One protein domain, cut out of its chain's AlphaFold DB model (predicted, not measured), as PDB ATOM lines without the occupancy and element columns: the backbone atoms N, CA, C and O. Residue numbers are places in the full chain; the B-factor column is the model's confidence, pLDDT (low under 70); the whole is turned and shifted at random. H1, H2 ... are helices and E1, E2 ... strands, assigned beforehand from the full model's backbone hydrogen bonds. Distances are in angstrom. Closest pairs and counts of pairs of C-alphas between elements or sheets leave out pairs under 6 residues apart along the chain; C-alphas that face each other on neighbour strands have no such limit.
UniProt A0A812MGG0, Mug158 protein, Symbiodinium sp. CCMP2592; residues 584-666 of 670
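What this domain is: This is residues 584 to 666 of the 670 residues of the protein "Mug158 protein" of Symbiodinium sp. CCMP2592 (UniProt A0A812MGG0). A small antiparallel sheet of three strands has two helices side by side over one face, the long H2 over E2 and E3 and the short H1 over E1; its other face is bare. Beyond the helices, away from the sheet, the two ends of the printed part come near each other. The printed part has 83 residues, with two named helices and three named strands in the order H1 E1 E2 E3 H2; the sheet's order is E1 - E2 - E3. The class is mixed, helices and strands, with under half of the residues in named elements. The whole is compact, with a radius of gyration of the C-alphas of 12.5 A and spans of 37 by 29 by 21 A.

Where its parts are: Look first at the sheet: E1 is residues 606 to 610, 13.7 A; E2 is 617 to 621, 13.9 A; E3 is 626 to 630, 14.0 A. Find C-alpha 595 at (22.643, -21.412, 45.009), where H1 begins; it runs to 601, 10.3 A. H2, residues 638 to 656, runs 26.8 A to C-alpha 656 at (30.385, -37.490, 60.799).

How they stand to each other: The strands form a meander, each the antiparallel neighbour of the one before, in two hairpins. Between E1 and E2, N 607 and O 620 are 2.8 A apart; between E2 and E3, N 619 and O 628 are 2.9 A apart, both within hydrogen-bond range. In two layers, helices on one face of a sheet, H2 runs along the strands at a height over the sheet of 9.2 A, and H1 at 7.5 A. The closest C-alphas of E3 and H2, Arg 630 and Cys 641, are 5.5 A apart; those of H1 and E1, Gln 599 and Gly 608, 5.4 A. H1 and H2 only just touch, with 3 pairs of C-alphas within 8 A, H2 with residues 642 to 646 alone; the closest are Leu 598 and Cys 642, 6.4 A. Their lines stand at a steep tilt of 41 degrees, the same way. Every O i to N i+4 pair of H2 is within hydrogen-bond range, and 2 of 3 in H1.

The domain as a whole: The two C-alphas farthest apart, Pro 634 and Gly 659, are 38.1 A apart, and the first and last printed, Lys 584 and Phe 666, 6.5 A. Residues 655 to 660 stand free. The printed part has no cut, and no link between named elements is long. Look for pLDDT under 70 at residues 589 to 590, 633 to 636 and 658.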
ATOM      1  N   LYS A 584      12.648 -23.257  61.790       85.50
ATOM      2  CA  LYS A 584      11.806 -23.874  60.753       85.50
ATOM      3  C   LYS A 584      12.189 -23.353  59.372       85.50
ATOM      4  O   LYS A 584      12.212 -22.143  59.163       85.50
ATOM      5  N   VAL A 585      12.444 -24.264  58.438       84.69
ATOM      6  CA  VAL A 585      12.692 -23.951  57.024       84.69
ATOM      7  C   VAL A 585      11.439 -24.309  56.231       84.69
ATOM      8  O   VAL A 585      10.906 -25.403  56.387       84.69
ATOM      9  N   ARG A 586      10.942 -23.396  55.390       81.06
ATOM     10  CA  ARG A 586       9.784 -23.652  54.520       81.06
ATOM     11  C   ARG A 586      10.255 -23.958  53.101       81.06
ATOM     12  O   ARG A 586      11.095 -23.240  52.572       81.06
ATOM     13  N   PHE A 587       9.692 -25.002  52.499       77.75
ATOM     14  CA  PHE A 587       9.881 -25.333  51.087       77.75
ATOM     15  C   PHE A 587       8.545 -25.146  50.384       77.75
ATOM     16  O   PHE A 587       7.628 -25.941  50.565       77.75
ATOM     17  N   GLU A 588       8.418 -24.073  49.614       75.06
ATOM     18  CA  GLU A 588       7.256 -23.883  48.753       75.06
ATOM     19  C   GLU A 588       7.420 -24.757  47.504       75.06
ATOM     20  O   GLU A 588       8.492 -24.795  46.888       75.06
ATOM     21  N   SER A 589       6.368 -25.492  47.142       65.44
ATOM     22  CA  SER A 589       6.400 -26.545  46.118       65.44
ATOM     23  C   SER A 589       6.821 -26.057  44.731       65.44
ATOM     24  O   SER A 589       7.337 -26.862  43.972       65.44
ATOM     25  N   ASN A 590       6.705 -24.756  44.436       66.94
ATOM     26  CA  ASN A 590       7.079 -24.151  43.149       66.94
ATOM     27  C   ASN A 590       8.150 -23.047  43.259       66.94
ATOM     28  O   ASN A 590       8.382 -22.321  42.292       66.94
ATOM     29  N   ALA A 591       8.796 -22.877  44.416       73.69
ATOM     30  CA  ALA A 591       9.796 -21.823  44.574       73.69
ATOM     31  C   ALA A 591      11.054 -22.103  43.737       73.69
ATOM     32  O   ALA A 591      11.631 -23.195  43.795       73.69
ATOM     33  N   ALA A 592      11.508 -21.085  43.003       80.81
ATOM     34  CA  ALA A 592      12.839 -21.061  42.413       80.81
ATOM     35  C   ALA A 592      13.861 -20.829  43.532       80.81
ATOM     36  O   ALA A 592      13.777 -19.835  44.248       80.81
ATOM     37  N   TRP A 593      14.804 -21.755  43.695       86.38
ATOM     38  CA  TRP A 593      15.870 -21.637  44.690       86.38
ATOM     39  C   TRP A 593      17.151 -21.131  44.031       86.38
ATOM     40  O   TRP A 593      17.507 -21.563  42.929       86.38
ATOM     41  N   SER A 594      17.867 -20.236  44.709       90.62
ATOM     42  CA  SER A 594      19.216 -19.823  44.322       90.62
ATOM     43  C   SER A 594      20.284 -20.728  44.948       90.62
ATOM     44  O   SER A 594      20.019 -21.524  45.856       90.62
ATOM     45  N   VAL A 595      21.516 -20.656  44.433       91.38
ATOM     46  CA  VAL A 595      22.643 -21.412  45.009       91.38
ATOM     47  C   VAL A 595      22.952 -20.903  46.412       91.38
ATOM     48  O   VAL A 595      23.316 -21.689  47.284       91.38
ATOM     49  N   GLU A 596      22.757 -19.612  46.633       93.38
ATOM     50  CA  GLU A 596      22.931 -18.917  47.894       93.38
ATOM     51  C   GLU A 596      21.940 -19.429  48.947       93.38
ATOM     52  O   GLU A 596      22.367 -19.743  50.060       93.38
ATOM     53  N   ASP A 597      20.666 -19.620  48.587       90.94
ATOM     54  CA  ASP A 597      19.638 -20.172  49.487       90.94
ATOM     55  C   ASP A 597      20.005 -21.583  49.960       90.94
ATOM     56  O   ASP A 597      19.946 -21.903  51.149       90.94
ATOM     57  N   LEU A 598      20.457 -22.432  49.029       92.88
ATOM     58  CA  LEU A 598      20.945 -23.769  49.354       92.88
ATOM     59  C   LEU A 598      22.204 -23.699  50.230       92.88
ATOM     60  O   LEU A 598      22.321 -24.426  51.216       92.88
ATOM     61  N   GLN A 599      23.152 -22.825  49.887       95.12
ATOM     62  CA  GLN A 599      24.445 -22.715  50.558       95.12
ATOM     63  C   GLN A 599      24.325 -22.252  52.014       95.12
ATOM     64  O   GLN A 599      25.097 -22.723  52.848       95.12
ATOM     65  N   GLN A 600      23.362 -21.381  52.331       93.38
ATOM     66  CA  GLN A 600      23.101 -20.904  53.695       93.38
ATOM     67  C   GLN A 600      22.571 -21.995  54.629       93.38
ATOM     68  O   GLN A 600      22.753 -21.907  55.841       93.38
ATOM     69  N   LEU A 601      21.899 -23.003  54.075       94.62
ATOM     70  CA  LEU A 601      21.292 -24.089  54.840       94.62
ATOM     71  C   LEU A 601      22.161 -25.346  54.878       94.62
ATOM     72  O   LEU A 601      21.837 -26.281  55.609       94.62
ATOM     73  N   LEU A 602      23.239 -25.404  54.095       95.00
ATOM     74  CA  LEU A 602      24.150 -26.542  54.079       95.00
ATOM     75  C   LEU A 602      25.004 -26.607  55.357       95.00
ATOM     76  O   LEU A 602      25.348 -25.572  55.929       95.00
ATOM     77  N   PRO A 603      25.407 -27.814  55.794       93.44
ATOM     78  CA  PRO A 603      26.380 -27.939  56.869       93.44
ATOM     79  C   PRO A 603      27.738 -27.322  56.476       93.44
ATOM     80  O   PRO A 603      28.049 -27.216  55.280       93.44
ATOM     81  N   PRO A 604      28.593 -26.978  57.456       89.75
ATOM     82  CA  PRO A 604      29.956 -26.519  57.202       89.75
ATOM     83  C   PRO A 604      30.720 -27.436  56.236       89.75
ATOM     84  O   PRO A 604      30.545 -28.653  56.238       89.75
ATOM     85  N   PHE A 605      31.593 -26.846  55.413       90.25
ATOM     86  CA  PHE A 605      32.457 -27.535  54.434       90.25
ATOM     87  C   PHE A 605      31.755 -28.185  53.224       90.25
ATOM     88  O   PHE A 605      32.441 -28.704  52.330       90.25
ATOM     89  N   TYR A 606      30.424 -28.109  53.136       94.38
ATOM     90  CA  TYR A 606      29.670 -28.455  51.931       94.38
ATOM     91  C   TYR A 606      29.509 -27.240  51.015       94.38
ATOM     92  O   TYR A 606      29.297 -26.115  51.466       94.38
ATOM     93  N   ARG A 607      29.584 -27.479  49.705       95.69
ATOM     94  CA  ARG A 607      29.360 -26.479  48.662       95.69
ATOM     95  C   ARG A 607      28.211 -26.903  47.761       95.69
ATOM     96  O   ARG A 607      28.310 -27.943  47.108       95.69
ATOM     97  N   GLY A 608      27.160 -26.097  47.712       93.94
ATOM     98  CA  GLY A 608      26.068 -26.226  46.754       93.94
ATOM     99  C   GLY A 608      26.411 -25.522  45.442       93.94
ATOM    100  O   GLY A 608      27.095 -24.500  45.444       93.94
ATOM    101  N   TYR A 609      25.971 -26.064  44.312       93.56
ATOM    102  CA  TYR A 609      25.972 -25.364  43.029       93.56
ATOM    103  C   TYR A 609      24.955 -25.983  42.067       93.56
ATOM    104  O   TYR A 609      24.585 -27.152  42.195       93.56
ATOM    105  N   LYS A 610      24.527 -25.199  41.075       90.75
ATOM    106  CA  LYS A 610      23.688 -25.666  39.967       90.75
ATOM    107  C   LYS A 610      24.579 -25.916  38.753       90.75
ATOM    108  O   LYS A 610      25.287 -25.019  38.300       90.75
ATOM    109  N   ASP A 611      24.599 -27.148  38.261       82.88
ATOM    110  CA  ASP A 611      25.388 -27.535  37.091       82.88
ATOM    111  C   ASP A 611      24.831 -26.835  35.844       82.88
ATOM    112  O   ASP A 611      23.643 -26.924  35.531       82.88
ATOM    113  N   GLN A 612      25.681 -26.104  35.125       77.06
ATOM    114  CA  GLN A 612      25.245 -25.315  33.976       77.06
ATOM    115  C   GLN A 612      24.840 -26.180  32.776       77.06
ATOM    116  O   GLN A 612      24.013 -25.721  31.979       77.06
ATOM    117  N   PHE A 613      25.382 -27.398  32.663       70.56
ATOM    118  CA  PHE A 613      25.209 -28.281  31.511       70.56
ATOM    119  C   PHE A 613      23.901 -29.071  31.584       70.56
ATOM    120  O   PHE A 613      23.092 -29.006  30.665       70.56
ATOM    121  N   ASN A 614      23.661 -29.782  32.686       75.06
ATOM    122  CA  ASN A 614      22.462 -30.614  32.859       75.06
ATOM    123  C   ASN A 614      21.415 -29.995  33.805       75.06
ATOM    124  O   ASN A 614      20.425 -30.649  34.121       75.06
ATOM    125  N   LYS A 615      21.644 -28.759  34.276       79.75
ATOM    126  CA  LYS A 615      20.768 -28.004  35.193       79.75
ATOM    127  C   LYS A 615      20.473 -28.705  36.526       79.75
ATOM    128  O   LYS A 615      19.590 -28.260  37.261       79.75
ATOM    129  N   CYS A 616      21.225 -29.753  36.871       86.62
ATOM    130  CA  CYS A 616      21.047 -30.474  38.126       86.62
ATOM    131  C   CYS A 616      21.621 -29.687  39.309       86.62
ATOM    132  O   CYS A 616      22.621 -28.972  39.191       86.62
ATOM    133  N   TRP A 617      21.002 -29.852  40.471       92.75
ATOM    134  CA  TRP A 617      21.545 -29.370  41.731       92.75
ATOM    135  C   TRP A 617      22.600 -30.336  42.235       92.75
ATOM    136  O   TRP A 617      22.398 -31.551  42.195       92.75
ATOM    137  N   ARG A 618      23.721 -29.812  42.726       92.19
ATOM    138  CA  ARG A 618      24.806 -30.610  43.289       92.19
ATOM    139  C   ARG A 618      25.259 -30.042  44.619       92.19
ATOM    140  O   ARG A 618      25.359 -28.830  44.786       92.19
ATOM    141  N   VAL A 619      25.592 -30.937  45.539       94.62
ATOM    142  CA  VAL A 619      26.286 -30.605  46.781       94.62
ATOM    143  C   VAL A 619      27.563 -31.423  46.852       94.62
ATOM    144  O   VAL A 619      27.543 -32.631  46.623       94.62
ATOM    145  N   PHE A 620      28.673 -30.768  47.174       92.94
ATOM    146  CA  PHE A 620      29.995 -31.378  47.245       92.94
ATOM    147  C   PHE A 620      30.690 -31.063  48.571       92.94
ATOM    148  O   PHE A 620      30.745 -29.910  48.986       92.94
ATOM    149  N   HIS A 621      31.286 -32.071  49.203       90.25
ATOM    150  CA  HIS A 621      32.151 -31.903  50.368       90.25
ATOM    151  C   HIS A 621      33.621 -32.023  49.960       90.25
ATOM    152  O   HIS A 621      34.100 -33.115  49.635       90.25
ATOM    153  N   LYS A 622      34.378 -30.923  50.054       76.00
ATOM    154  CA  LYS A 622      35.751 -30.849  49.519       76.00
ATOM    155  C   LYS A 622      36.722 -31.836  50.167       76.00
ATOM    156  O   LYS A 622      37.459 -32.507  49.452       76.00
ATOM    157  N   GLN A 623      36.709 -31.954  51.495       75.19
ATOM    158  CA  GLN A 623      37.668 -32.814  52.208       75.19
ATOM    159  C   GLN A 623      37.377 -34.315  52.020       75.19
ATOM    160  O   GLN A 623      38.289 -35.087  51.749       75.19
ATOM    161  N   HIS A 624      36.108 -34.731  52.083       71.06
ATOM    162  CA  HIS A 624      35.715 -36.142  51.986       71.06
ATOM    163  C   HIS A 624      35.400 -36.634  50.566       71.06
ATOM    164  O   HIS A 624      34.982 -37.779  50.410       71.06
ATOM    165  N   ARG A 625      35.574 -35.789  49.535       79.00
ATOM    166  CA  ARG A 625      35.245 -36.089  48.125       79.00
ATOM    167  C   ARG A 625      33.838 -36.671  47.925       79.00
ATOM    168  O   ARG A 625      33.611 -37.450  47.004       79.00
ATOM    169  N   TRP A 626      32.898 -36.303  48.787       86.38
ATOM    170  CA  TRP A 626      31.510 -36.731  48.668       86.38
ATOM    171  C   TRP A 626      30.753 -35.763  47.770       86.38
ATOM    172  O   TRP A 626      30.917 -34.549  47.903       86.38
ATOM    173  N   SER A 627      29.907 -36.288  46.890       88.25
ATOM    174  CA  SER A 627      28.983 -35.493  46.088       88.25
ATOM    175  C   SER A 627      27.616 -36.152  46.038       88.25
ATOM    176  O   SER A 627      27.539 -37.363  45.836       88.25
ATOM    177  N   ALA A 628      26.560 -35.354  46.123       87.88
ATOM    178  CA  ALA A 628      25.208 -35.755  45.758       87.88
ATOM    179  C   ALA A 628      24.668 -34.814  44.680       87.88
ATOM    180  O   ALA A 628      25.002 -33.627  44.663       87.88
ATOM    181  N   SER A 629      23.839 -35.344  43.785       89.94
ATOM    182  CA  SER A 629      23.193 -34.571  42.727       89.94
ATOM    183  C   SER A 629      21.722 -34.937  42.594       89.94
ATOM    184  O   SER A 629      21.374 -36.109  42.717       89.94
ATOM    185  N   ARG A 630      20.869 -33.950  42.311       86.62
ATOM    186  CA  ARG A 630      19.443 -34.144  42.019       86.62
ATOM    187  C   ARG A 630      19.036 -33.373  40.773       86.62
ATOM    188  O   ARG A 630      19.360 -32.192  40.629       86.62
ATOM    189  N   SER A 631      18.342 -34.064  39.876       82.38
ATOM    190  CA  SER A 631      17.659 -33.486  38.723       82.38
ATOM    191  C   SER A 631      16.162 -33.365  39.028       82.38
ATOM    192  O   SER A 631      15.674 -33.921  40.009       82.38
ATOM    193  N   TRP A 632      15.437 -32.592  38.221       70.75
ATOM    194  CA  TRP A 632      14.059 -32.194  38.527       70.75
ATOM    195  C   TRP A 632      13.040 -33.338  38.376       70.75
ATOM    196  O   TRP A 632      11.902 -33.199  38.828       70.75
ATOM    197  N   GLY A 633      13.439 -34.464  37.769       61.00
ATOM    198  CA  GLY A 633      12.543 -35.578  37.458       61.00
ATOM    199  C   GLY A 633      11.282 -35.137  36.683       61.00
ATOM    200  O   GLY A 633      11.276 -34.066  36.071       61.00
ATOM    201  N   PRO A 634      10.200 -35.937  36.712       43.62
ATOM    202  CA  PRO A 634       8.918 -35.604  36.074       43.62
ATOM    203  C   PRO A 634       8.055 -34.589  36.849       43.62
ATOM    204  O   PRO A 634       7.145 -34.009  36.269       43.62
ATOM    205  N   SER A 635       8.310 -34.386  38.151       55.84
ATOM    206  CA  SER A 635       7.445 -33.592  39.051       55.84
ATOM    207  C   SER A 635       7.878 -32.129  39.252       55.84
ATOM    208  O   SER A 635       7.046 -31.307  39.613       55.84
ATOM    209  N   GLY A 636       9.147 -31.793  38.983       59.97
ATOM    210  CA  GLY A 636       9.599 -30.458  38.572       59.97
ATOM    211  C   GLY A 636       9.532 -29.285  39.563       59.97
ATOM    212  O   GLY A 636       8.804 -28.336  39.296       59.97
ATOM    213  N   ALA A 637      10.383 -29.250  40.602       75.19
ATOM    214  CA  ALA A 637      10.698 -27.999  41.316       75.19
ATOM    215  C   ALA A 637      12.113 -27.969  41.929       75.19
ATOM    216  O   ALA A 637      12.604 -28.973  42.462       75.19
ATOM    217  N   ASP A 638      12.760 -26.795  41.895       81.94
ATOM    218  CA  ASP A 638      14.085 -26.563  42.497       81.94
ATOM    219  C   ASP A 638      14.063 -26.811  44.018       81.94
ATOM    220  O   ASP A 638      15.005 -27.389  44.568       81.94
ATOM    221  N   SER A 639      12.961 -26.452  44.685       84.94
ATOM    222  CA  SER A 639      12.765 -26.630  46.126       84.94
ATOM    223  C   SER A 639      12.833 -28.097  46.560       84.94
ATOM    224  O   SER A 639      13.504 -28.411  47.544       84.94
ATOM    225  N   ARG A 640      12.236 -29.021  45.795       83.75
ATOM    226  CA  ARG A 640      12.266 -30.466  46.086       83.75
ATOM    227  C   ARG A 640      13.672 -31.051  45.939       83.75
ATOM    228  O   ARG A 640      14.107 -31.856  46.763       83.75
ATOM    229  N   CYS A 641      14.410 -30.612  44.919       87.31
ATOM    230  CA  CYS A 641      15.805 -31.011  44.720       87.31
ATOM    231  C   CYS A 641      16.690 -30.530  45.878       87.31
ATOM    232  O   CYS A 641      17.465 -31.313  46.437       87.31
ATOM    233  N   CYS A 642      16.547 -29.257  46.257       89.81
ATOM    234  CA  CYS A 642      17.291 -28.647  47.355       89.81
ATOM    235  C   CYS A 642      16.953 -29.296  48.702       89.81
ATOM    236  O   CYS A 642      17.870 -29.611  49.456       89.81
ATOM    237  N   TYR A 643      15.674 -29.583  48.971       89.19
ATOM    238  CA  TYR A 643      15.221 -30.300  50.167       89.19
ATOM    239  C   TYR A 643      15.935 -31.647  50.326       89.19
ATOM    240  O   TYR A 643      16.598 -31.888  51.341       89.19
ATOM    241  N   LYS A 644      15.886 -32.502  49.292       87.88
ATOM    242  CA  LYS A 644      16.540 -33.820  49.316       87.88
ATOM    243  C   LYS A 644      18.048 -33.690  49.544       87.88
ATOM    244  O   LYS A 644      18.616 -34.406  50.370       87.88
ATOM    245  N   LEU A 645      18.703 -32.759  48.848       91.94
ATOM    246  CA  LEU A 645      20.143 -32.528  48.983       91.94
ATOM    247  C   LEU A 645      20.535 -32.017  50.375       91.94
ATOM    248  O   LEU A 645      21.540 -32.477  50.924       91.94
ATOM    249  N   LEU A 646      19.748 -31.120  50.973       93.25
ATOM    250  CA  LEU A 646      19.957 -30.631  52.338       93.25
ATOM    251  C   LEU A 646      19.818 -31.761  53.353       93.25
ATOM    252  O   LEU A 646      20.692 -31.925  54.205       93.25
ATOM    253  N   HIS A 647      18.781 -32.585  53.219       90.44
ATOM    254  CA  HIS A 647      18.537 -33.697  54.129       90.44
ATOM    255  C   HIS A 647      19.661 -34.744  54.062       90.44
ATOM    256  O   HIS A 647      20.175 -35.180  55.094       90.44
ATOM    257  N   MET A 648      20.122 -35.095  52.856       88.31
ATOM    258  CA  MET A 648      21.274 -35.988  52.665       88.31
ATOM    259  C   MET A 648      22.560 -35.411  53.268       88.31
ATOM    260  O   MET A 648      23.303 -36.130  53.941       88.31
ATOM    261  N   SER A 649      22.812 -34.120  53.047       93.69
ATOM    262  CA  SER A 649      24.024 -33.443  53.520       93.69
ATOM    263  C   SER A 649      24.052 -33.345  55.045       93.69
ATOM    264  O   SER A 649      25.058 -33.701  55.655       93.69
ATOM    265  N   TRP A 650      22.940 -32.955  55.682       92.94
ATOM    266  CA  TRP A 650      22.821 -32.909  57.143       92.94
ATOM    267  C   TRP A 650      22.853 -34.292  57.782       92.94
ATOM    268  O   TRP A 650      23.556 -34.475  58.773       92.94
ATOM    269  N   ARG A 651      22.176 -35.293  57.205       86.69
ATOM    270  CA  ARG A 651      22.251 -36.677  57.699       86.69
ATOM    271  C   ARG A 651      23.694 -37.170  57.716       86.69
ATOM    272  O   ARG A 651      24.146 -37.698  58.729       86.69
ATOM    273  N   ARG A 652      24.430 -36.951  56.624       85.69
ATOM    274  CA  ARG A 652      25.853 -37.299  56.542       85.69
ATOM    275  C   ARG A 652      26.689 -36.492  57.532       85.69
ATOM    276  O   ARG A 652      27.538 -37.058  58.208       85.69
ATOM    277  N   TYR A 653      26.465 -35.187  57.633       89.38
ATOM    278  CA  TYR A 653      27.214 -34.328  58.546       89.38
ATOM    279  C   TYR A 653      27.039 -34.734  60.012       89.38
ATOM    280  O   TYR A 653      28.031 -34.848  60.717       89.38
ATOM    281  N   LEU A 654      25.819 -35.036  60.458       87.50
ATOM    282  CA  LEU A 654      25.557 -35.497  61.826       87.50
ATOM    283  C   LEU A 654      26.124 -36.898  62.093       87.50
ATOM    284  O   LEU A 654      26.557 -37.188  63.204       87.50
ATOM    285  N   GLN A 655      26.173 -37.763  61.075       75.62
ATOM    286  CA  GLN A 655      26.888 -39.042  61.169       75.62
ATOM    287  C   GLN A 655      28.397 -38.833  61.361       75.62
ATOM    288  O   GLN A 655      29.031 -39.557  62.134       75.62
ATOM    289  N   LEU A 656      28.971 -37.840  60.675       76.19
ATOM    290  CA  LEU A 656      30.385 -37.490  60.799       76.19
ATOM    291  C   LEU A 656      30.687 -36.756  62.115       76.19
ATOM    292  O   LEU A 656      31.738 -37.018  62.694       76.19
ATOM    293  N   ASN A 657      29.749 -35.944  62.615       82.56
ATOM    294  CA  ASN A 657      29.877 -35.081  63.794       82.56
ATOM    295  C   ASN A 657      28.777 -35.380  64.836       82.56
ATOM    296  O   ASN A 657      27.872 -34.570  65.042       82.56
ATOM    297  N   PRO A 658      28.827 -36.532  65.530       64.69
ATOM    298  CA  PRO A 658      27.747 -37.012  66.401       64.69
ATOM    299  C   PRO A 658      27.538 -36.217  67.707       64.69
ATOM    300  O   PRO A 658      26.718 -36.627  68.527       64.69
ATOM    301  N   GLY A 659      28.287 -35.131  67.931       76.38
ATOM    302  CA  GLY A 659      28.053 -34.156  69.008       76.38
ATOM    303  C   GLY A 659      27.368 -32.871  68.531       76.38
ATOM    304  O   GLY A 659      26.990 -32.035  69.348       76.38
ATOM    305  N   GLU A 660      27.196 -32.710  67.222       85.12
ATOM    306  CA  GLU A 660      26.507 -31.566  66.644       85.12
ATOM    307  C   GLU A 660      25.022 -31.864  66.436       85.12
ATOM    308  O   GLU A 660      24.579 -33.014  66.411       85.12
ATOM    309  N   THR A 661      24.228 -30.809  66.290       87.69
ATOM    310  CA  THR A 661      22.798 -30.917  65.997       87.69
ATOM    311  C   THR A 661      22.458 -30.057  64.791       87.69
ATOM    312  O   THR A 661      23.064 -29.011  64.574       87.69
ATOM    313  N   CYS A 662      21.490 -30.502  63.984       88.81
ATOM    314  CA  CYS A 662      20.980 -29.672  62.900       88.81
ATOM    315  C   CYS A 662      20.250 -28.463  63.512       88.81
ATOM    316  O   CYS A 662      19.296 -28.672  64.272       88.81
ATOM    317  N   PRO A 663      20.647 -27.216  63.191       89.75
ATOM    318  CA  PRO A 663      19.975 -26.023  63.699       89.75
ATOM    319  C   PRO A 663      18.627 -25.781  63.002       89.75
ATOM    320  O   PRO A 663      17.860 -24.918  63.433       89.75
ATOM    321  N   TYR A 664      18.333 -26.536  61.941       90.06
ATOM    322  CA  TYR A 664      17.136 -26.414  61.124       90.06
ATOM    323  C   TYR A 664      16.143 -27.547  61.393       90.06
ATOM    324  O   TYR A 664      16.514 -28.700  61.625       90.06
ATOM    325  N   GLU A 665      14.864 -27.204  61.333       87.50
ATOM    326  CA  GLU A 665      13.749 -28.142  61.298       87.50
ATOM    327  C   GLU A 665      13.217 -28.176  59.862       87.50
ATOM    328  O   GLU A 665      12.644 -27.194  59.377       87.50
ATOM    329  N   PHE A 666      13.470 -29.290  59.174       84.25
ATOM    330  CA  PHE A 666      12.959 -29.546  57.833       84.25
ATOM    331  C   PHE A 666      11.572 -30.204  57.947       84.25
ATOM    332  O   PHE A 666      11.410 -31.098  58.783       84.25
TER     333      PHE A 666